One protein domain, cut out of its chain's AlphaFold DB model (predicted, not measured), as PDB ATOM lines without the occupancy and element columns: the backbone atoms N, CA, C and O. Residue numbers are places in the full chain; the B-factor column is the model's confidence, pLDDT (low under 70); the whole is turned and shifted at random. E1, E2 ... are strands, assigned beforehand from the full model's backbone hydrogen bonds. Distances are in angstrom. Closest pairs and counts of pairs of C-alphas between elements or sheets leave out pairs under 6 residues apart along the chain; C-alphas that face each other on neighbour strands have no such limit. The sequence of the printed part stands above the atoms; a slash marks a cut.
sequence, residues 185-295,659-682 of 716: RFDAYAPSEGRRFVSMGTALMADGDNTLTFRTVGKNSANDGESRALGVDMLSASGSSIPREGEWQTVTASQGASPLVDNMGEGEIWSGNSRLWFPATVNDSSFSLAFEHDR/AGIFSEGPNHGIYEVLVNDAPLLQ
ATOM      1  N   ARG A 185      13.194 -23.514 -27.443       82.56
ATOM      2  CA  ARG A 185      12.707 -22.182 -27.148       82.56
ATOM      3  C   ARG A 185      12.847 -21.287 -28.357       82.56
ATOM      4  O   ARG A 185      13.819 -21.406 -29.096       82.56
ATOM      5  N   PHE A 186      11.913 -20.364 -28.494       83.88
ATOM      6  CA  PHE A 186      11.994 -19.295 -29.472       83.88
ATOM      7  C   PHE A 186      11.487 -17.994 -28.859       83.88
ATOM      8  O   PHE A 186      10.559 -17.991 -28.044       83.88
ATOM      9  N   ASP A 187      12.109 -16.886 -29.248       86.69
ATOM     10  CA  ASP A 187      11.689 -15.548 -28.847       86.69
ATOM     11  C   ASP A 187      10.764 -14.956 -29.906       86.69
ATOM     12  O   ASP A 187      11.206 -14.698 -31.020       86.69
ATOM     13  N   ALA A 188       9.481 -14.771 -29.600       89.00
ATOM     14  CA  ALA A 188       8.520 -14.200 -30.543       89.00
ATOM     15  C   ALA A 188       8.561 -12.656 -30.590       89.00
ATOM     16  O   ALA A 188       7.710 -12.038 -31.226       89.00
ATOM     17  N   TYR A 189       9.518 -12.010 -29.923       90.56
ATOM     18  CA  TYR A 189       9.667 -10.561 -29.973       90.56
ATOM     19  C   TYR A 189      10.126 -10.051 -31.351       90.56
ATOM     20  O   TYR A 189      11.102 -10.536 -31.920       90.56
ATOM     21  N   ALA A 190       9.472  -8.992 -31.827       86.75
ATOM     22  CA  ALA A 190       9.916  -8.169 -32.952       86.75
ATOM     23  C   ALA A 190       9.509  -6.701 -32.723       86.75
ATOM     24  O   ALA A 190       8.508  -6.442 -32.061       86.75
ATOM     25  N   PRO A 191      10.234  -5.703 -33.263       86.25
ATOM     26  CA  PRO A 191       9.887  -4.290 -33.068       86.25
ATOM     27  C   PRO A 191       8.547  -3.885 -33.714       86.25
ATOM     28  O   PRO A 191       7.967  -2.865 -33.344       86.25
ATOM     29  N   SER A 192       8.055  -4.668 -34.672       89.25
ATOM     30  CA  SER A 192       6.769  -4.496 -35.351       89.25
ATOM     31  C   SER A 192       6.058  -5.839 -35.464       89.25
ATOM     32  O   SER A 192       6.712  -6.878 -35.430       89.25
ATOM     33  N   GLU A 193       4.735  -5.820 -35.622       87.81
ATOM     34  CA  GLU A 193       3.984  -7.057 -35.829       87.81
ATOM     35  C   GLU A 193       4.322  -7.719 -37.170       87.81
ATOM     36  O   GLU A 193       4.463  -7.046 -38.194       87.81
ATOM     37  N   GLY A 194       4.438  -9.045 -37.151       88.25
ATOM     38  CA  GLY A 194       4.805  -9.847 -38.311       88.25
ATOM     39  C   GLY A 194       4.509 -11.334 -38.125       88.25
ATOM     40  O   GLY A 194       3.877 -11.752 -37.149       88.25
ATOM     41  N   ARG A 195       4.994 -12.142 -39.071       87.94
ATOM     42  CA  ARG A 195       4.928 -13.609 -39.052       87.94
ATOM     43  C   ARG A 195       6.322 -14.181 -39.204       87.94
ATOM     44  O   ARG A 195       7.058 -13.774 -40.101       87.94
ATOM     45  N   ARG A 196       6.635 -15.194 -38.401       85.50
ATOM     46  CA  ARG A 196       7.919 -15.884 -38.460       85.50
ATOM     47  C   ARG A 196       7.740 -17.390 -38.477       85.50
ATOM     48  O   ARG A 196       7.028 -17.954 -37.646       85.50
ATOM     49  N   PHE A 197       8.434 -18.036 -39.407       83.81
ATOM     50  CA  PHE A 197       8.610 -19.481 -39.389       83.81
ATOM     51  C   PHE A 197       9.603 -19.869 -38.289       83.81
ATOM     52  O   PHE A 197      10.689 -19.299 -38.194       83.81
ATOM     53  N   VAL A 198       9.241 -20.852 -37.471       82.88
ATOM     54  CA  VAL A 198      10.073 -21.379 -36.390       82.88
ATOM     55  C   VAL A 198      10.171 -22.892 -36.540       82.88
ATOM     56  O   VAL A 198       9.161 -23.596 -36.494       82.88
ATOM     57  N   SER A 199      11.400 -23.392 -36.677       81.50
ATOM     58  CA  SER A 199      11.711 -24.812 -36.490       81.50
ATOM     59  C   SER A 199      11.845 -25.085 -34.995       81.50
ATOM     60  O   SER A 199      12.722 -24.516 -34.345       81.50
ATOM     61  N   MET A 200      10.957 -25.908 -34.439       80.81
ATOM     62  CA  MET A 200      10.900 -26.176 -32.995       80.81
ATOM     63  C   MET A 200      11.802 -27.354 -32.594       80.81
ATOM     64  O   MET A 200      12.187 -27.483 -31.434       80.81
ATOM     65  N   GLY A 201      12.152 -28.217 -33.550       75.25
ATOM     66  CA  GLY A 201      12.961 -29.417 -33.335       75.25
ATOM     67  C   GLY A 201      12.149 -30.703 -33.463       75.25
ATOM     68  O   GLY A 201      11.030 -30.705 -33.973       75.25
ATOM     69  N   THR A 202      12.722 -31.815 -33.013       74.94
ATOM     70  CA  THR A 202      12.173 -33.155 -33.266       74.94
ATOM     71  C   THR A 202      11.560 -33.754 -32.000       74.94
ATOM     72  O   THR A 202      12.143 -33.671 -30.923       74.94
ATOM     73  N   ALA A 203      10.420 -34.434 -32.092       77.75
ATOM     74  CA  ALA A 203       9.830 -35.181 -30.977       77.75
ATOM     75  C   ALA A 203       9.476 -36.611 -31.364       77.75
ATOM     76  O   ALA A 203       9.173 -36.900 -32.518       77.75
ATOM     77  N   LEU A 204       9.490 -37.515 -30.382       74.25
ATOM     78  CA  LEU A 204       8.922 -38.848 -30.547       74.25
ATOM     79  C   LEU A 204       7.403 -38.755 -30.392       74.25
ATOM     80  O   LEU A 204       6.914 -38.548 -29.283       74.25
ATOM     81  N   MET A 205       6.674 -38.942 -31.487       78.00
ATOM     82  CA  MET A 205       5.211 -38.910 -31.512       78.00
ATOM     83  C   MET A 205       4.657 -40.315 -31.740       78.00
ATOM     84  O   MET A 205       5.276 -41.125 -32.435       78.00
ATOM     85  N   ALA A 206       3.531 -40.625 -31.101       80.38
ATOM     86  CA  ALA A 206       2.745 -41.835 -31.353       80.38
ATOM     87  C   ALA A 206       1.580 -41.519 -32.300       80.38
ATOM     88  O   ALA A 206       1.279 -40.350 -32.512       80.38
ATOM     89  N   ASP A 207       0.949 -42.542 -32.872       83.38
ATOM     90  CA  ASP A 207      -0.219 -42.375 -33.750       83.38
ATOM     91  C   ASP A 207      -1.362 -41.656 -33.021       83.38
ATOM     92  O   ASP A 207      -1.611 -41.916 -31.837       83.38
ATOM     93  N   GLY A 208      -2.071 -40.785 -33.740       85.44
ATOM     94  CA  GLY A 208      -3.166 -39.988 -33.196       85.44
ATOM     95  C   GLY A 208      -2.717 -38.820 -32.309       85.44
ATOM     96  O   GLY A 208      -1.699 -38.168 -32.557       85.44
ATOM     97  N   ASP A 209      -3.532 -38.499 -31.299       89.88
ATOM     98  CA  ASP A 209      -3.383 -37.268 -30.520       89.88
ATOM     99  C   ASP A 209      -2.112 -37.277 -29.663       89.88
ATOM    100  O   ASP A 209      -1.966 -38.055 -28.718       89.88
ATOM    101  N   ASN A 210      -1.212 -36.336 -29.947       90.81
ATOM    102  CA  ASN A 210      -0.106 -35.976 -29.068       90.81
ATOM    103  C   ASN A 210      -0.379 -34.601 -28.463       90.81
ATOM    104  O   ASN A 210      -1.028 -33.754 -29.074       90.81
ATOM    105  N   THR A 211       0.135 -34.363 -27.260       94.69
ATOM    106  CA  THR A 211      -0.061 -33.086 -26.568       94.69
ATOM    107  C   THR A 211       1.109 -32.156 -26.857       94.69
ATOM    108  O   THR A 211       2.223 -32.426 -26.412       94.69
ATOM    109  N   LEU A 212       0.865 -31.065 -27.581       94.69
ATOM    110  CA  LEU A 212       1.838 -30.009 -27.847       94.69
ATOM    111  C   LEU A 212       1.611 -28.846 -26.877       94.69
ATOM    112  O   LEU A 212       0.601 -28.155 -26.976       94.69
ATOM    113  N   THR A 213       2.535 -28.627 -25.946       95.31
ATOM    114  CA  THR A 213       2.427 -27.599 -24.905       95.31
ATOM    115  C   THR A 213       3.354 -26.429 -25.200       95.31
ATOM    116  O   THR A 213       4.564 -26.609 -25.310       95.31
ATOM    117  N   PHE A 214       2.796 -25.223 -25.252       95.38
ATOM    118  CA  PHE A 214       3.534 -23.966 -25.319       95.38
ATOM    119  C   PHE A 214       3.561 -23.340 -23.931       95.38
ATOM    120  O   PHE A 214       2.509 -23.055 -23.360       95.38
ATOM    121  N   ARG A 215       4.756 -23.117 -23.380       94.88
ATOM    122  CA  ARG A 215       4.947 -22.531 -22.049       94.88
ATOM    123  C   ARG A 215       5.772 -21.256 -22.130       94.88
ATOM    124  O   ARG A 215       6.870 -21.252 -22.677       94.88
ATOM    125  N   THR A 216       5.271 -20.180 -21.539       94.69
ATOM    126  CA  THR A 216       5.981 -18.905 -21.452       94.69
ATOM    127  C   THR A 216       7.130 -19.003 -20.447       94.69
ATOM    128  O   THR A 216       6.904 -19.253 -19.266       94.69
ATOM    129  N   VAL A 217       8.363 -18.753 -20.886       92.00
ATOM    130  CA  VAL A 217       9.565 -18.795 -20.026       92.00
ATOM    131  C   VAL A 217      10.044 -17.393 -19.652       92.00
ATOM    132  O   VAL A 217      10.650 -17.189 -18.600       92.00
ATOM    133  N   GLY A 218       9.762 -16.399 -20.492       91.19
ATOM    134  CA  GLY A 218      10.201 -15.030 -20.259       91.19
ATOM    135  C   GLY A 218       9.730 -14.061 -21.333       91.19
ATOM    136  O   GLY A 218       8.779 -14.333 -22.062       91.19
ATOM    137  N   LYS A 219      10.419 -12.925 -21.421       89.38
ATOM    138  CA  LYS A 219      10.278 -11.922 -22.480       89.38
ATOM    139  C   LYS A 219      11.650 -11.388 -22.872       89.38
ATOM    140  O   LYS A 219      12.568 -11.416 -22.049       89.38
ATOM    141  N   ASN A 220      11.763 -10.880 -24.094       89.56
ATOM    142  CA  ASN A 220      12.945 -10.152 -24.537       89.56
ATOM    143  C   ASN A 220      13.187  -8.915 -23.651       89.56
ATOM    144  O   ASN A 220      12.241  -8.283 -23.181       89.56
ATOM    145  N   SER A 221      14.450  -8.538 -23.444       87.75
ATOM    146  CA  SER A 221      14.804  -7.332 -22.683       87.75
ATOM    147  C   SER A 221      14.331  -6.030 -23.332       87.75
ATOM    148  O   SER A 221      14.178  -5.043 -22.625       87.75
ATOM    149  N   ALA A 222      14.118  -6.022 -24.650       82.56
ATOM    150  CA  ALA A 222      13.583  -4.887 -25.399       82.56
ATOM    151  C   ALA A 222      12.041  -4.810 -25.370       82.56
ATOM    152  O   ALA A 222      11.469  -3.828 -25.833       82.56
ATOM    153  N   ASN A 223      11.359  -5.822 -24.819       87.62
ATOM    154  CA  ASN A 223       9.928  -5.748 -24.539       87.62
ATOM    155  C   ASN A 223       9.708  -4.983 -23.220       87.62
ATOM    156  O   ASN A 223       9.775  -5.541 -22.115       87.62
ATOM    157  N   ASP A 224       9.416  -3.690 -23.355       84.81
ATOM    158  CA  ASP A 224       9.144  -2.772 -22.243       84.81
ATOM    159  C   ASP A 224       7.767  -3.001 -21.577       84.81
ATOM    160  O   ASP A 224       7.491  -2.448 -20.513       84.81
ATOM    161  N   GLY A 225       6.895  -3.829 -22.170       86.31
ATOM    162  CA  GLY A 225       5.558  -4.152 -21.663       86.31
ATOM    163  C   GLY A 225       5.504  -5.395 -20.762       86.31
ATOM    164  O   GLY A 225       6.464  -6.149 -20.630       86.31
ATOM    165  N   GLU A 226       4.354  -5.647 -20.129       87.88
ATOM    166  CA  GLU A 226       4.122  -6.868 -19.323       87.88
ATOM    167  C   GLU A 226       3.571  -8.047 -20.141       87.88
ATOM    168  O   GLU A 226       3.488  -9.179 -19.657       87.88
ATOM    169  N   SER A 227       3.188  -7.790 -21.390       92.19
ATOM    170  CA  SER A 227       2.673  -8.815 -22.288       92.19
ATOM    171  C   SER A 227       3.784  -9.770 -22.711       92.19
ATOM    172  O   SER A 227       4.916  -9.371 -22.977       92.19
ATOM    173  N   ARG A 228       3.434 -11.050 -22.772       93.38
ATOM    174  CA  ARG A 228       4.272 -12.152 -23.237       93.38
ATOM    175  C   ARG A 228       3.495 -12.960 -24.267       93.38
ATOM    176  O   ARG A 228       3.567 -14.177 -24.248       93.38
ATOM    177  N   ALA A 229       2.689 -12.313 -25.100       95.00
ATOM    178  CA  ALA A 229       1.705 -12.988 -25.932       95.00
ATOM    179  C   ALA A 229       2.333 -13.893 -27.008       95.00
ATOM    180  O   ALA A 229       3.521 -13.781 -27.324       95.00
ATOM    181  N   LEU A 230       1.521 -14.793 -27.559       95.06
ATOM    182  CA  LEU A 230       1.861 -15.629 -28.707       95.06
ATOM    183  C   LEU A 230       0.634 -15.807 -29.591       95.06
ATOM    184  O   LEU A 230      -0.425 -16.177 -29.106       95.06
ATOM    185  N   GLY A 231       0.787 -15.598 -30.887       94.31
ATOM    186  CA  GLY A 231      -0.163 -16.023 -31.906       94.31
ATOM    187  C   GLY A 231       0.387 -17.243 -32.629       94.31
ATOM    188  O   GLY A 231       1.504 -17.199 -33.143       94.31
ATOM    189  N   VAL A 232      -0.383 -18.324 -32.662       95.06
ATOM    190  CA  VAL A 232      -0.095 -19.517 -33.459       95.06
ATOM    191  C   VAL A 232      -0.976 -19.475 -34.692       95.06
ATOM    192  O   VAL A 232      -2.196 -19.428 -34.576       95.06
ATOM    193  N   ASP A 233      -0.350 -19.473 -35.856       91.94
ATOM    194  CA  ASP A 233      -1.031 -19.367 -37.141       91.94
ATOM    195  C   ASP A 233      -1.049 -20.730 -37.828       91.94
ATOM    196  O   ASP A 233      -2.105 -21.323 -37.989       91.94
ATOM    197  N   MET A 234       0.121 -21.321 -38.077       91.56
ATOM    198  CA  MET A 234       0.216 -22.678 -38.620       91.56
ATOM    199  C   MET A 234       1.147 -23.564 -37.793       91.56
ATOM    200  O   MET A 234       2.165 -23.107 -37.278       91.56
ATOM    201  N   LEU A 235       0.854 -24.860 -37.747       92.06
ATOM    202  CA  LEU A 235       1.673 -25.901 -37.130       92.06
ATOM    203  C   LEU A 235       1.884 -27.050 -38.113       92.06
ATOM    204  O   LEU A 235       0.929 -27.575 -38.679       92.06
ATOM    205  N   SER A 236       3.121 -27.491 -38.299       88.81
ATOM    206  CA  SER A 236       3.471 -28.581 -39.205       88.81
ATOM    207  C   SER A 236       4.276 -29.671 -38.507       88.81
ATOM    208  O   SER A 236       5.062 -29.427 -37.592       88.81
ATOM    209  N   ALA A 237       4.059 -30.898 -38.974       84.44
ATOM    210  CA  ALA A 237       4.844 -32.073 -38.640       84.44
ATOM    211  C   ALA A 237       5.402 -32.666 -39.934       84.44
ATOM    212  O   ALA A 237       4.676 -32.782 -40.924       84.44
ATOM    213  N   SER A 238       6.653 -33.134 -39.930       71.00
ATOM    214  CA  SER A 238       7.239 -33.803 -41.105       71.00
ATOM    215  C   SER A 238       6.453 -35.048 -41.552       71.00
ATOM    216  O   SER A 238       6.537 -35.449 -42.712       71.00
ATOM    217  N   GLY A 239       5.632 -35.616 -40.661       58.34
ATOM    218  CA  GLY A 239       4.710 -36.704 -40.970       58.34
ATOM    219  C   GLY A 239       3.459 -36.311 -41.761       58.34
ATOM    220  O   GLY A 239       3.016 -37.132 -42.558       58.34
ATOM    221  N   SER A 240       2.919 -35.096 -41.591       61.88
ATOM    222  CA  SER A 240       1.645 -34.659 -42.194       61.88
ATOM    223  C   SER A 240       1.814 -33.976 -43.553       61.88
ATOM    224  O   SER A 240       0.845 -33.826 -44.295       61.88
ATOM    225  N   SER A 241       3.040 -33.578 -43.909       62.22
ATOM    226  CA  SER A 241       3.450 -32.861 -45.136       62.22
ATOM    227  C   SER A 241       2.796 -31.500 -45.417       62.22
ATOM    228  O   SER A 241       3.386 -30.711 -46.150       62.22
ATOM    229  N   ILE A 242       1.648 -31.184 -44.809       80.56
ATOM    230  CA  ILE A 242       0.961 -29.892 -44.909       80.56
ATOM    231  C   ILE A 242       0.810 -29.279 -43.502       80.56
ATOM    232  O   ILE A 242       0.473 -30.008 -42.557       80.56
ATOM    233  N   PRO A 243       1.073 -27.964 -43.337       87.00
ATOM    234  CA  PRO A 243       0.780 -27.238 -42.104       87.00
ATOM    235  C   PRO A 243      -0.723 -27.165 -41.807       87.00
ATOM    236  O   PRO A 243      -1.540 -27.061 -42.713       87.00
ATOM    237  N   ARG A 244      -1.085 -27.179 -40.529       90.56
ATOM    238  CA  ARG A 244      -2.463 -27.051 -40.049       90.56
ATOM    239  C   ARG A 244      -2.659 -25.741 -39.312       90.56
ATOM    240  O   ARG A 244      -1.771 -25.316 -38.578       90.56
ATOM    241  N   GLU A 245      -3.841 -25.172 -39.464       91.56
ATOM    242  CA  GLU A 245      -4.223 -23.909 -38.836       91.56
ATOM    243  C   GLU A 245      -4.333 -24.054 -37.312       91.56
ATOM    244  O   GLU A 245      -4.981 -24.982 -36.808       91.56
ATOM    245  N   GLY A 246      -3.675 -23.161 -36.575       91.75
ATOM    246  CA  GLY A 246      -3.533 -23.218 -35.120       91.75
ATOM    247  C   GLY A 246      -4.859 -23.039 -34.386       91.75
ATOM    248  O   GLY A 246      -5.130 -23.736 -33.411       91.75
ATOM    249  N   GLU A 247      -5.712 -22.146 -34.878       92.50
ATOM    250  CA  GLU A 247      -7.027 -21.811 -34.325       92.50
ATOM    251  C   GLU A 247      -8.071 -22.919 -34.486       92.50
ATOM    252  O   GLU A 247      -9.076 -22.926 -33.775       92.50
ATOM    253  N   TRP A 248      -7.812 -23.874 -35.380       91.50
ATOM    254  CA  TRP A 248      -8.632 -25.069 -35.570       91.50
ATOM    255  C   TRP A 248      -8.142 -26.271 -34.753       91.50
ATOM    256  O   TRP A 248      -8.830 -27.293 -34.687       91.50
ATOM    257  N   GLN A 249      -6.977 -26.170 -34.100       93.00
ATOM    258  CA  GLN A 249      -6.488 -27.233 -33.226       93.00
ATOM    259  C   GLN A 249      -7.216 -27.211 -31.879       93.00
ATOM    260  O   GLN A 249      -7.557 -26.162 -31.329       93.00
ATOM    261  N   THR A 250      -7.448 -28.395 -31.312       93.25
ATOM    262  CA  THR A 250      -8.177 -28.514 -30.044       93.25
ATOM    263  C   THR A 250      -7.272 -28.150 -28.873       93.25
ATOM    264  O   THR A 250      -6.296 -28.852 -28.606       93.25
ATOM    265  N   VAL A 251      -7.619 -27.091 -28.138       94.25
ATOM    266  CA  VAL A 251      -6.975 -26.748 -26.862       94.25
ATOM    267  C   VAL A 251      -7.417 -27.746 -25.791       94.25
ATOM    268  O   VAL A 251      -8.594 -27.814 -25.444       94.25
ATOM    269  N   THR A 252      -6.475 -28.523 -25.261       94.19
ATOM    270  CA  THR A 252      -6.736 -29.577 -24.265       94.19
ATOM    271  C   THR A 252      -6.524 -29.104 -22.831       94.19
ATOM    272  O   THR A 252      -7.170 -29.608 -21.914       94.19
ATOM    273  N   ALA A 253      -5.642 -28.125 -22.625       93.38
ATOM    274  CA  ALA A 253      -5.366 -27.541 -21.320       93.38
ATOM    275  C   ALA A 253      -4.844 -26.106 -21.450       93.38
ATOM    276  O   ALA A 253      -4.264 -25.725 -22.466       93.38
ATOM    277  N   SER A 254      -5.019 -25.316 -20.392       95.06
ATOM    278  CA  SER A 254      -4.399 -24.000 -20.253       95.06
ATOM    279  C   SER A 254      -4.118 -23.684 -18.788       95.06
ATOM    280  O   SER A 254      -4.932 -24.005 -17.920       95.06
ATOM    281  N   GLN A 255      -3.007 -23.008 -18.522       94.56
ATOM    282  CA  GLN A 255      -2.611 -22.508 -17.214       94.56
ATOM    283  C   GLN A 255      -2.352 -21.001 -17.295       94.56
ATOM    284  O   GLN A 255      -1.570 -20.533 -18.121       94.56
ATOM    285  N   GLY A 256      -2.971 -20.236 -16.392       92.44
ATOM    286  CA  GLY A 256      -2.879 -18.776 -16.393       92.44
ATOM    287  C   GLY A 256      -3.878 -18.159 -17.369       92.44
ATOM    288  O   GLY A 256      -5.065 -18.087 -17.057       92.44
ATOM    289  N   ALA A 257      -3.396 -17.695 -18.523       91.69
ATOM    290  CA  ALA A 257      -4.247 -17.179 -19.596       91.69
ATOM    291  C   ALA A 257      -4.950 -18.320 -20.355       91.69
ATOM    292  O   ALA A 257      -4.516 -19.470 -20.308       91.69
ATOM    293  N   SER A 258      -6.020 -17.997 -21.083       93.50
ATOM    294  CA  SER A 258      -6.687 -18.934 -21.993       93.50
ATOM    295  C   SER A 258      -6.454 -18.505 -23.443       93.50
ATOM    296  O   SER A 258      -6.597 -17.313 -23.729       93.50
ATOM    297  N   PRO A 259      -6.110 -19.434 -24.351       95.06
ATOM    298  CA  PRO A 259      -6.073 -19.150 -25.779       95.06
ATOM    299  C   PRO A 259      -7.448 -18.734 -26.305       95.06
ATOM    300  O   PRO A 259      -8.478 -19.234 -25.849       95.06
ATOM    301  N   LEU A 260      -7.456 -17.828 -27.272       93.81
ATOM    302  CA  LEU A 260      -8.636 -17.282 -27.925       93.81
ATOM    303  C   LEU A 260      -8.426 -17.305 -29.437       93.81
ATOM    304  O   LEU A 260      -7.298 -17.223 -29.914       93.81
ATOM    305  N   VAL A 261      -9.516 -17.385 -30.188       93.31
ATOM    306  CA  VAL A 261      -9.475 -17.177 -31.636       93.31
ATOM    307  C   VAL A 261      -9.450 -15.677 -31.905       93.31
ATOM    308  O   VAL A 261     -10.320 -14.949 -31.425       93.31
ATOM    309  N   ASP A 262      -8.452 -15.230 -32.658       91.31
ATOM    310  CA  ASP A 262      -8.268 -13.836 -33.049       91.31
ATOM    311  C   ASP A 262      -8.490 -13.710 -34.561       91.31
ATOM    312  O   ASP A 262      -7.664 -14.147 -35.367       91.31
ATOM    313  N   ASN A 263      -9.663 -13.185 -34.919       90.25
ATOM    314  CA  ASN A 263     -10.148 -13.058 -36.289       90.25
ATOM    315  C   ASN A 263      -9.688 -11.728 -36.889       90.25
ATOM    316  O   ASN A 263      -9.953 -10.660 -36.334       90.25
ATOM    317  N   MET A 264      -9.055 -11.800 -38.055       82.75
ATOM    318  CA  MET A 264      -8.407 -10.670 -38.718       82.75
ATOM    319  C   MET A 264      -9.162 -10.247 -39.984       82.75
ATOM    320  O   MET A 264     -10.036 -10.973 -40.471       82.75
ATOM    321  N   GLY A 265      -8.850  -9.062 -40.519       70.38
ATOM    322  CA  GLY A 265      -9.429  -8.565 -41.767       70.38
ATOM    323  C   GLY A 265      -9.100  -9.447 -42.978       70.38
ATOM    324  O   GLY A 265      -8.127 -10.201 -42.990       70.38
ATOM    325  N   GLU A 266      -9.922  -9.357 -44.026       64.62
ATOM    326  CA  GLU A 266      -9.684 -10.088 -45.276       64.62
ATOM    327  C   GLU A 266      -8.411  -9.583 -45.976       64.62
ATOM    328  O   GLU A 266      -8.262  -8.385 -46.223       64.62
ATOM    329  N   GLY A 267      -7.504 -10.504 -46.325       61.12
ATOM    330  CA  GLY A 267      -6.251 -10.179 -47.016       61.12
ATOM    331  C   GLY A 267      -5.111  -9.784 -46.077       61.12
ATOM    332  O   GLY A 267      -4.077  -9.297 -46.538       61.12
ATOM    333  N   GLU A 268      -5.288  -9.993 -44.773       70.94
ATOM    334  CA  GLU A 268      -4.207  -9.866 -43.808       70.94
ATOM    335  C   GLU A 268      -3.191 -11.007 -43.927       70.94
ATOM    336  O   GLU A 268      -3.392 -12.009 -44.610       70.94
ATOM    337  N   ILE A 269      -2.043 -10.832 -43.274       71.69
ATOM    338  CA  ILE A 269      -0.890 -11.720 -43.424       71.69
ATOM    339  C   ILE A 269      -1.131 -13.142 -42.908       71.69
ATOM    340  O   ILE A 269      -0.291 -13.990 -43.179       71.69
ATOM    341  N   TRP A 270      -2.201 -13.411 -42.159       80.81
ATOM    342  CA  TRP A 270      -2.468 -14.694 -41.500       80.81
ATOM    343  C   TRP A 270      -3.112 -15.706 -42.437       80.81
ATOM    344  O   TRP A 270      -3.929 -15.363 -43.293       80.81
ATOM    345  N   SER A 271      -2.766 -16.973 -42.246       79.50
ATOM    346  CA  SER A 271      -3.486 -18.049 -42.905       79.50
ATOM    347  C   SER A 271      -4.927 -18.089 -42.407       79.50
ATOM    348  O   SER A 271      -5.214 -17.688 -41.284       79.50
ATOM    349  N   GLY A 272      -5.880 -18.456 -43.266       79.62
ATOM    350  CA  GLY A 272      -7.291 -18.491 -42.857       79.62
ATOM    351  C   GLY A 272      -7.918 -17.130 -42.483       79.62
ATOM    352  O   GLY A 272      -9.120 -17.078 -42.239       79.62
ATOM    353  N   ASN A 273      -7.152 -16.025 -42.467       88.00
ATOM    354  CA  ASN A 273      -7.484 -14.749 -41.810       88.00
ATOM    355  C   ASN A 273      -7.818 -14.905 -40.309       88.00
ATOM    356  O   ASN A 273      -8.708 -14.223 -39.785       88.00
ATOM    357  N   SER A 274      -7.157 -15.829 -39.608       91.00
ATOM    358  CA  SER A 274      -7.319 -16.057 -38.167       91.00
ATOM    359  C   SER A 274      -6.027 -16.581 -37.544       91.00
ATOM    360  O   SER A 274      -5.128 -17.027 -38.242       91.00
ATOM    361  N   ARG A 275      -5.912 -16.494 -36.217       92.00
ATOM    362  CA  ARG A 275      -4.834 -17.143 -35.455       92.00
ATOM    363  C   ARG A 275      -5.331 -17.576 -34.084       92.00
ATOM    364  O   ARG A 275      -6.270 -16.992 -33.536       92.00
ATOM    365  N   LEU A 276      -4.652 -18.542 -33.478       95.12
ATOM    366  CA  LEU A 276      -4.830 -18.861 -32.067       95.12
ATOM    367  C   LEU A 276      -3.986 -17.901 -31.225       95.12
ATOM    368  O   LEU A 276      -2.761 -18.007 -31.178       95.12
ATOM    369  N   TRP A 277      -4.634 -16.962 -30.553       94.88
ATOM    370  CA  TRP A 277      -3.993 -15.954 -29.723       94.88
ATOM    371  C   TRP A 277      -3.941 -16.363 -28.254       94.88
ATOM    372  O   TRP A 277      -4.962 -16.627 -27.624       94.88
ATOM    373  N   PHE A 278      -2.748 -16.354 -27.675       96.81
ATOM    374  CA  PHE A 278      -2.492 -16.647 -26.275       96.81
ATOM    375  C   PHE A 278      -2.000 -15.387 -25.541       96.81
ATOM    376  O   PHE A 278      -0.832 -15.007 -25.670       96.81
ATOM    377  N   PRO A 279      -2.865 -14.718 -24.751       95.81
ATOM    378  CA  PRO A 279      -2.553 -13.445 -24.103       95.81
ATOM    379  C   PRO A 279      -1.840 -13.636 -22.751       95.81
ATOM    380  O   PRO A 279      -2.328 -13.198 -21.708       95.81
ATOM    381  N   ALA A 280      -0.692 -14.317 -22.734       95.88
ATOM    382  CA  ALA A 280       0.078 -14.510 -21.504       95.88
ATOM    383  C   ALA A 280       0.680 -13.198 -20.978       95.88
ATOM    384  O   ALA A 280       1.208 -12.387 -21.738       95.88
ATOM    385  N   THR A 281       0.671 -13.018 -19.655       94.50
ATOM    386  CA  THR A 281       1.270 -11.852 -18.971       94.50
ATOM    387  C   THR A 281       2.218 -12.240 -17.839       94.50
ATOM    388  O   THR A 281       2.807 -11.372 -17.206       94.50
ATOM    389  N   VAL A 282       2.377 -13.535 -17.554       92.56
ATOM    390  CA  VAL A 282       3.269 -14.053 -16.507       92.56
ATOM    391  C   VAL A 282       4.037 -15.266 -17.020       92.56
ATOM    392  O   VAL A 282       3.556 -15.978 -17.906       92.56
ATOM    393  N   ASN A 283       5.225 -15.503 -16.464       92.50
ATOM    394  CA  ASN A 283       5.985 -16.725 -16.730       92.50
ATOM    395  C   ASN A 283       5.198 -17.954 -16.247       92.50
ATOM    396  O   ASN A 283       4.324 -17.837 -15.389       92.50
ATOM    397  N   ASP A 284       5.501 -19.114 -16.822       92.44
ATOM    398  CA  ASP A 284       4.836 -20.397 -16.570       92.44
ATOM    399  C   ASP A 284       3.349 -20.449 -16.962       92.44
ATOM    400  O   ASP A 284       2.682 -21.458 -16.727       92.44
ATOM    401  N   SER A 285       2.829 -19.410 -17.629       95.94
ATOM    402  CA  SER A 285       1.571 -19.533 -18.373       95.94
ATOM    403  C   SER A 285       1.764 -20.537 -19.504       95.94
ATOM    404  O   SER A 285       2.804 -20.534 -20.168       95.94
ATOM    405  N   SER A 286       0.778 -21.392 -19.741       96.44
ATOM    406  CA  SER A 286       0.869 -22.394 -20.797       96.44
ATOM    407  C   SER A 286      -0.475 -22.716 -21.424       96.44
ATOM    408  O   SER A 286      -1.531 -22.475 -20.836       96.44
ATOM    409  N   PHE A 287      -0.433 -23.281 -22.621       97.38
ATOM    410  CA  PHE A 287      -1.564 -23.972 -23.218       97.38
ATOM    411  C   PHE A 287      -1.088 -25.199 -23.982       97.38
ATOM    412  O   PHE A 287       0.047 -25.247 -24.458       97.38
ATOM    413  N   SER A 288      -1.972 -26.182 -24.090       96.62
ATOM    414  CA  SER A 288      -1.708 -27.453 -24.746       96.62
ATOM    415  C   SER A 288      -2.709 -27.690 -25.864       96.62
ATOM    416  O   SER A 288      -3.901 -27.431 -25.695       96.62
ATOM    417  N   LEU A 289      -2.222 -28.193 -26.996       96.12
ATOM    418  CA  LEU A 289      -3.007 -28.563 -28.168       96.12
ATOM    419  C   LEU A 289      -2.945 -30.075 -28.390       96.12
ATOM    420  O   LEU A 289      -1.887 -30.678 -28.216       96.12
ATOM    421  N   ALA A 290      -4.052 -30.674 -28.824       94.38
ATOM    422  CA  ALA A 290      -4.026 -31.993 -29.451       94.38
ATOM    423  C   ALA A 290      -3.507 -31.854 -30.889       94.38
ATOM    424  O   ALA A 290      -4.028 -31.049 -31.662       94.38
ATOM    425  N   PHE A 291      -2.466 -32.611 -31.235       92.62
ATOM    426  CA  PHE A 291      -1.802 -32.530 -32.532       92.62
ATOM    427  C   PHE A 291      -1.397 -33.927 -33.032       92.62
ATOM    428  O   PHE A 291      -0.624 -34.634 -32.389       92.62
ATOM    429  N   GLU A 292      -1.910 -34.313 -34.201       91.38
ATOM    430  CA  GLU A 292      -1.706 -35.636 -34.824       91.38
ATOM    431  C   GLU A 292      -0.678 -35.550 -35.968       91.38
ATOM    432  O   GLU A 292      -0.916 -34.806 -36.917       91.38
ATOM    433  N   HIS A 293       0.451 -36.265 -35.952       85.25
ATOM    434  CA  HIS A 293       1.417 -36.196 -37.074       85.25
ATOM    435  C   HIS A 293       0.989 -37.001 -38.310       85.25
ATOM    436  O   HIS A 293       1.667 -36.969 -39.336       85.25
ATOM    437  N   ASP A 294      -0.104 -37.742 -38.199       89.12
ATOM    438  CA  ASP A 294      -0.620 -38.737 -39.134       89.12
ATOM    439  C   ASP A 294      -2.019 -38.376 -39.659       89.12
ATOM    440  O   ASP A 294      -2.868 -39.220 -39.958       89.12
ATOM    441  N   ARG A 295      -2.233 -37.066 -39.796       91.19
ATOM    442  CA  ARG A 295      -3.464 -36.458 -40.280       91.19
ATOM    443  C   ARG A 295      -3.167 -35.346 -41.272       91.19
ATOM    444  O   ARG A 295      -2.363 -34.455 -41.004       91.19
ATOM    445  N   ALA A 659       7.499 -27.814 -36.765       85.69
ATOM    446  CA  ALA A 659       7.686 -26.424 -37.120       85.69
ATOM    447  C   ALA A 659       6.342 -25.700 -37.111       85.69
ATOM    448  O   ALA A 659       5.277 -26.305 -36.988       85.69
ATOM    449  N   GLY A 660       6.382 -24.380 -37.185       88.62
ATOM    450  CA  GLY A 660       5.172 -23.580 -37.203       88.62
ATOM    451  C   GLY A 660       5.433 -22.167 -37.668       88.62
ATOM    452  O   GLY A 660       6.576 -21.719 -37.743       88.62
ATOM    453  N   ILE A 661       4.351 -21.473 -37.987       90.31
ATOM    454  CA  ILE A 661       4.360 -20.041 -38.234       90.31
ATOM    455  C   ILE A 661       3.673 -19.386 -37.049       90.31
ATOM    456  O   ILE A 661       2.551 -19.740 -36.680       90.31
ATOM    457  N   PHE A 662       4.378 -18.440 -36.448       92.19
ATOM    458  CA  PHE A 662       3.933 -17.721 -35.269       92.19
ATOM    459  C   PHE A 662       3.904 -16.232 -35.551       92.19
ATOM    460  O   PHE A 662       4.640 -15.723 -36.398       92.19
ATOM    461  N   SER A 663       3.071 -15.526 -34.802       91.88
ATOM    462  CA  SER A 663       3.128 -14.079 -34.766       91.88
ATOM    463  C   SER A 663       4.362 -13.602 -34.024       91.88
ATOM    464  O   SER A 663       4.653 -14.117 -32.942       91.88
ATOM    465  N   GLU A 664       4.986 -12.562 -34.548       90.69
ATOM    466  CA  GLU A 664       5.989 -11.778 -33.841       90.69
ATOM    467  C   GLU A 664       5.478 -10.358 -33.593       90.69
ATOM    468  O   GLU A 664       4.585  -9.883 -34.298       90.69
ATOM    469  N   GLY A 665       6.009  -9.693 -32.572       88.62
ATOM    470  CA  GLY A 665       5.625  -8.325 -32.237       88.62
ATOM    471  C   GLY A 665       6.226  -7.825 -30.923       88.62
ATOM    472  O   GLY A 665       6.872  -8.584 -30.194       88.62
ATOM    473  N   PRO A 666       6.031  -6.537 -30.589       90.31
ATOM    474  CA  PRO A 666       6.714  -5.918 -29.451       90.31
ATOM    475  C   PRO A 666       6.187  -6.415 -28.099       90.31
ATOM    476  O   PRO A 666       6.857  -6.276 -27.081       90.31
ATOM    477  N   ASN A 667       4.996  -7.020 -28.096       92.12
ATOM    478  CA  ASN A 667       4.276  -7.490 -26.914       92.12
ATOM    479  C   ASN A 667       4.391  -9.011 -26.703       92.12
ATOM    480  O   ASN A 667       3.640  -9.584 -25.904       92.12
ATOM    481  N   HIS A 668       5.281  -9.677 -27.437       92.62
ATOM    482  CA  HIS A 668       5.394 -11.131 -27.460       92.62
ATOM    483  C   HIS A 668       6.431 -11.665 -26.469       92.62
ATOM    484  O   HIS A 668       7.308 -10.942 -25.985       92.62
ATOM    485  N   GLY A 669       6.266 -12.937 -26.105       91.81
ATOM    486  CA  GLY A 669       7.087 -13.623 -25.107       91.81
ATOM    487  C   GLY A 669       8.127 -14.578 -25.691       91.81
ATOM    488  O   GLY A 669       8.145 -14.873 -26.884       91.81
ATOM    489  N   ILE A 670       8.954 -15.120 -24.798       91.12
ATOM    490  CA  ILE A 670       9.838 -16.256 -25.071       91.12
ATOM    491  C   ILE A 670       9.108 -17.525 -24.645       91.12
ATOM    492  O   ILE A 670       8.679 -17.639 -23.489       91.12
ATOM    493  N   TYR A 671       9.000 -18.479 -25.561       92.75
ATOM    494  CA  TYR A 671       8.238 -19.706 -25.371       92.75
ATOM    495  C   TYR A 671       9.124 -20.932 -25.424       92.75
ATOM    496  O   TYR A 671      10.083 -20.963 -26.181       92.75
ATOM    497  N   GLU A 672       8.777 -21.935 -24.628       90.50
ATOM    498  CA  GLU A 672       9.285 -23.297 -24.706       90.50
ATOM    499  C   GLU A 672       8.183 -24.226 -25.204       90.50
ATOM    500  O   GLU A 672       7.025 -24.090 -24.801       90.50
ATOM    501  N   VAL A 673       8.555 -25.173 -26.061       90.94
ATOM    502  CA  VAL A 673       7.634 -26.156 -26.629       90.94
ATOM    503  C   VAL A 673       7.951 -27.541 -26.076       90.94
ATOM    504  O   VAL A 673       9.106 -27.976 -26.080       90.94
ATOM    505  N   LEU A 674       6.918 -28.233 -25.601       89.56
ATOM    506  CA  LEU A 674       6.992 -29.605 -25.105       89.56
ATOM    507  C   LEU A 674       6.023 -30.499 -25.877       89.56
ATOM    508  O   LEU A 674       4.934 -30.064 -26.244       89.56
ATOM    509  N   VAL A 675       6.394 -31.760 -26.075       89.00
ATOM    510  CA  VAL A 675       5.527 -32.792 -26.657       89.00
ATOM    511  C   VAL A 675       5.358 -33.906 -25.645       89.00
ATOM    512  O   VAL A 675       6.343 -34.506 -25.222       89.00
ATOM    513  N   ASN A 676       4.114 -34.190 -25.259       85.94
ATOM    514  CA  ASN A 676       3.780 -35.172 -24.223       85.94
ATOM    515  C   ASN A 676       4.605 -34.938 -22.937       85.94
ATOM    516  O   ASN A 676       5.198 -35.867 -22.391       85.94
ATOM    517  N   ASP A 677       4.704 -33.668 -22.522       83.12
ATOM    518  CA  ASP A 677       5.499 -33.163 -21.388       83.12
ATOM    519  C   ASP A 677       7.022 -33.381 -21.473       83.12
ATOM    520  O   ASP A 677       7.755 -33.067 -20.532       83.12
ATOM    521  N   ALA A 678       7.533 -33.854 -22.613       76.44
ATOM    522  CA  ALA A 678       8.960 -33.983 -22.878       76.44
ATOM    523  C   ALA A 678       9.479 -32.808 -23.729       76.44
ATOM    524  O   ALA A 678       8.795 -32.359 -24.652       76.44
ATOM    525  N   PRO A 679      10.695 -32.300 -23.462       77.00
ATOM    526  CA  PRO A 679      11.313 -31.284 -24.307       77.00
ATOM    527  C   PRO A 679      11.646 -31.845 -25.697       77.00
ATOM    528  O   PRO A 679      11.973 -33.026 -25.847       77.00
ATOM    529  N   LEU A 680      11.603 -30.975 -26.708       75.25
ATOM    530  CA  LEU A 680      12.008 -31.312 -28.074       75.25
ATOM    531  C   LEU A 680      13.508 -31.638 -28.162       75.25
ATOM    532  O   LEU A 680      14.347 -31.107 -27.431       75.25
ATOM    533  N   LEU A 681      13.847 -32.522 -29.091       63.75
ATOM    534  CA  LEU A 681      15.208 -32.902 -29.429       63.75
ATOM    535  C   LEU A 681      15.838 -31.860 -30.362       63.75
ATOM    536  O   LEU A 681      15.274 -31.526 -31.401       63.75
ATOM    537  N   GLN A 682      17.031 -31.389 -29.997       66.94
ATOM    538  CA  GLN A 682      17.756 -30.335 -30.713       66.94
ATOM    539  C   GLN A 682      18.728 -30.910 -31.759       66.94
ATOM    540  O   GLN A 682      19.471 -31.856 -31.472       66.94
TER     541      GLN A 682
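Overview. This is residues 185 to 295 and 659 to 682 of the 716 residues of an uncharacterized protein of Lentisphaerae bacterium (UniProt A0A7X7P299). Two strongly twisted sheets of five strands each lie face to face as a sandwich, E1 E10 E3 E8 E5 in one layer and E2 E9 E4 E7 E6 in the other, with their strands crossed at 41 degrees and their planes 42 degrees apart. The chain runs to and fro between the two layers as a jelly roll, one long hairpin wound over both sheets in four nested antiparallel pairs: E1 with E10, E2 with E9, E3 with E8 and E4 with E7. The printed part has 135 residues with ten named strands, E1 to E10 in order along the chain, and no named helix; both sheets are antiparallel throughout. The class is all strand, though under half of the residues, 64 of 135, are in named elements. The whole is compact, with a radius of gyration of the C-alphas of 13.9 A and spans of 42 by 34 by 25 A.

Arrangement. The sheet that holds the first printed residue has, strand beside strand, E1, residues 185 to 187, E10, residues 670 to 675, E3, residues 210 to 218, E8, residues 286 to 291, and E5, residues 251 to 255. E1 and E5 are its edge strands. E1 and E10 are antiparallel, with N 186 and O 671 within hydrogen-bond range at 3.0 A. E10 and E3 have N 215 and O 672 at 2.8 A. E3 and E8 have N 212 and O 289 at 2.9 A. E8 and E5, at 167 degrees between their directions, have N 252 and O 288 at 2.8 A. The other sheet has E2, residues 194 to 205, E9, residues 659 to 664, E4, residues 230 to 237, E7, residues 274 to 278, and E6, residues 260 to 263, with E2 and E6 as edge strands. E2 and E9 have N 196 and O 662 within hydrogen-bond range at 2.9 A. E4 is staggered, pairing with E9 over residues 232 to 236, where N 236 and O 659 are 2.8 A apart, and with E7 over residues 230 to 232, where N 232 and O 276 are 2.8 A apart. E6 and E7 form a hairpin, with N 262 and O 275 at 2.9 A. The sheets are face to face with 36 pairs of C-alphas within 10 A, and the parts that face each other are 9.0 A centre to centre. The closest C-alphas of E2 and E10 are those of Ala 203 and Val 675, 6.5 A apart. E1 and E6 are apart, and so are E2 and E5.

Along the chain. E1 begins at C-alpha 185, at (12.707, -22.182, -27.148). E2, the longest strand with 12 residues, measures 29.9 A from C-alpha 194 at (4.805, -9.847, -38.311) to C-alpha 205, and it bends by 64 degrees at residue 202. E3 is 25.0 A long and E4 19.4 A, with a bend of 68 degrees at residue 233 in E4. E8 is 15.7 A long, E9 15.1 A and E10 17.2 A, and E10 ends at C-alpha 675, at (5.527, -32.792, -26.657). E5 and E7 have 5 residues each, and E6 has 4.

Size, cuts and confidence. The two C-alphas farthest apart, those of Asp 207 and Asp 224, are 42.3 A from each other. Residues 296 to 658 are cut out, and C-alphas 295 and 659 are 15.3 A apart across the cut. The links E3 to E4 and E4 to E5 are long, with 11 and 13 residues. Mean pLDDT of the printed part is 87.4, and residues 239 to 241, 266 to 267 and 681 to 682 are under 70.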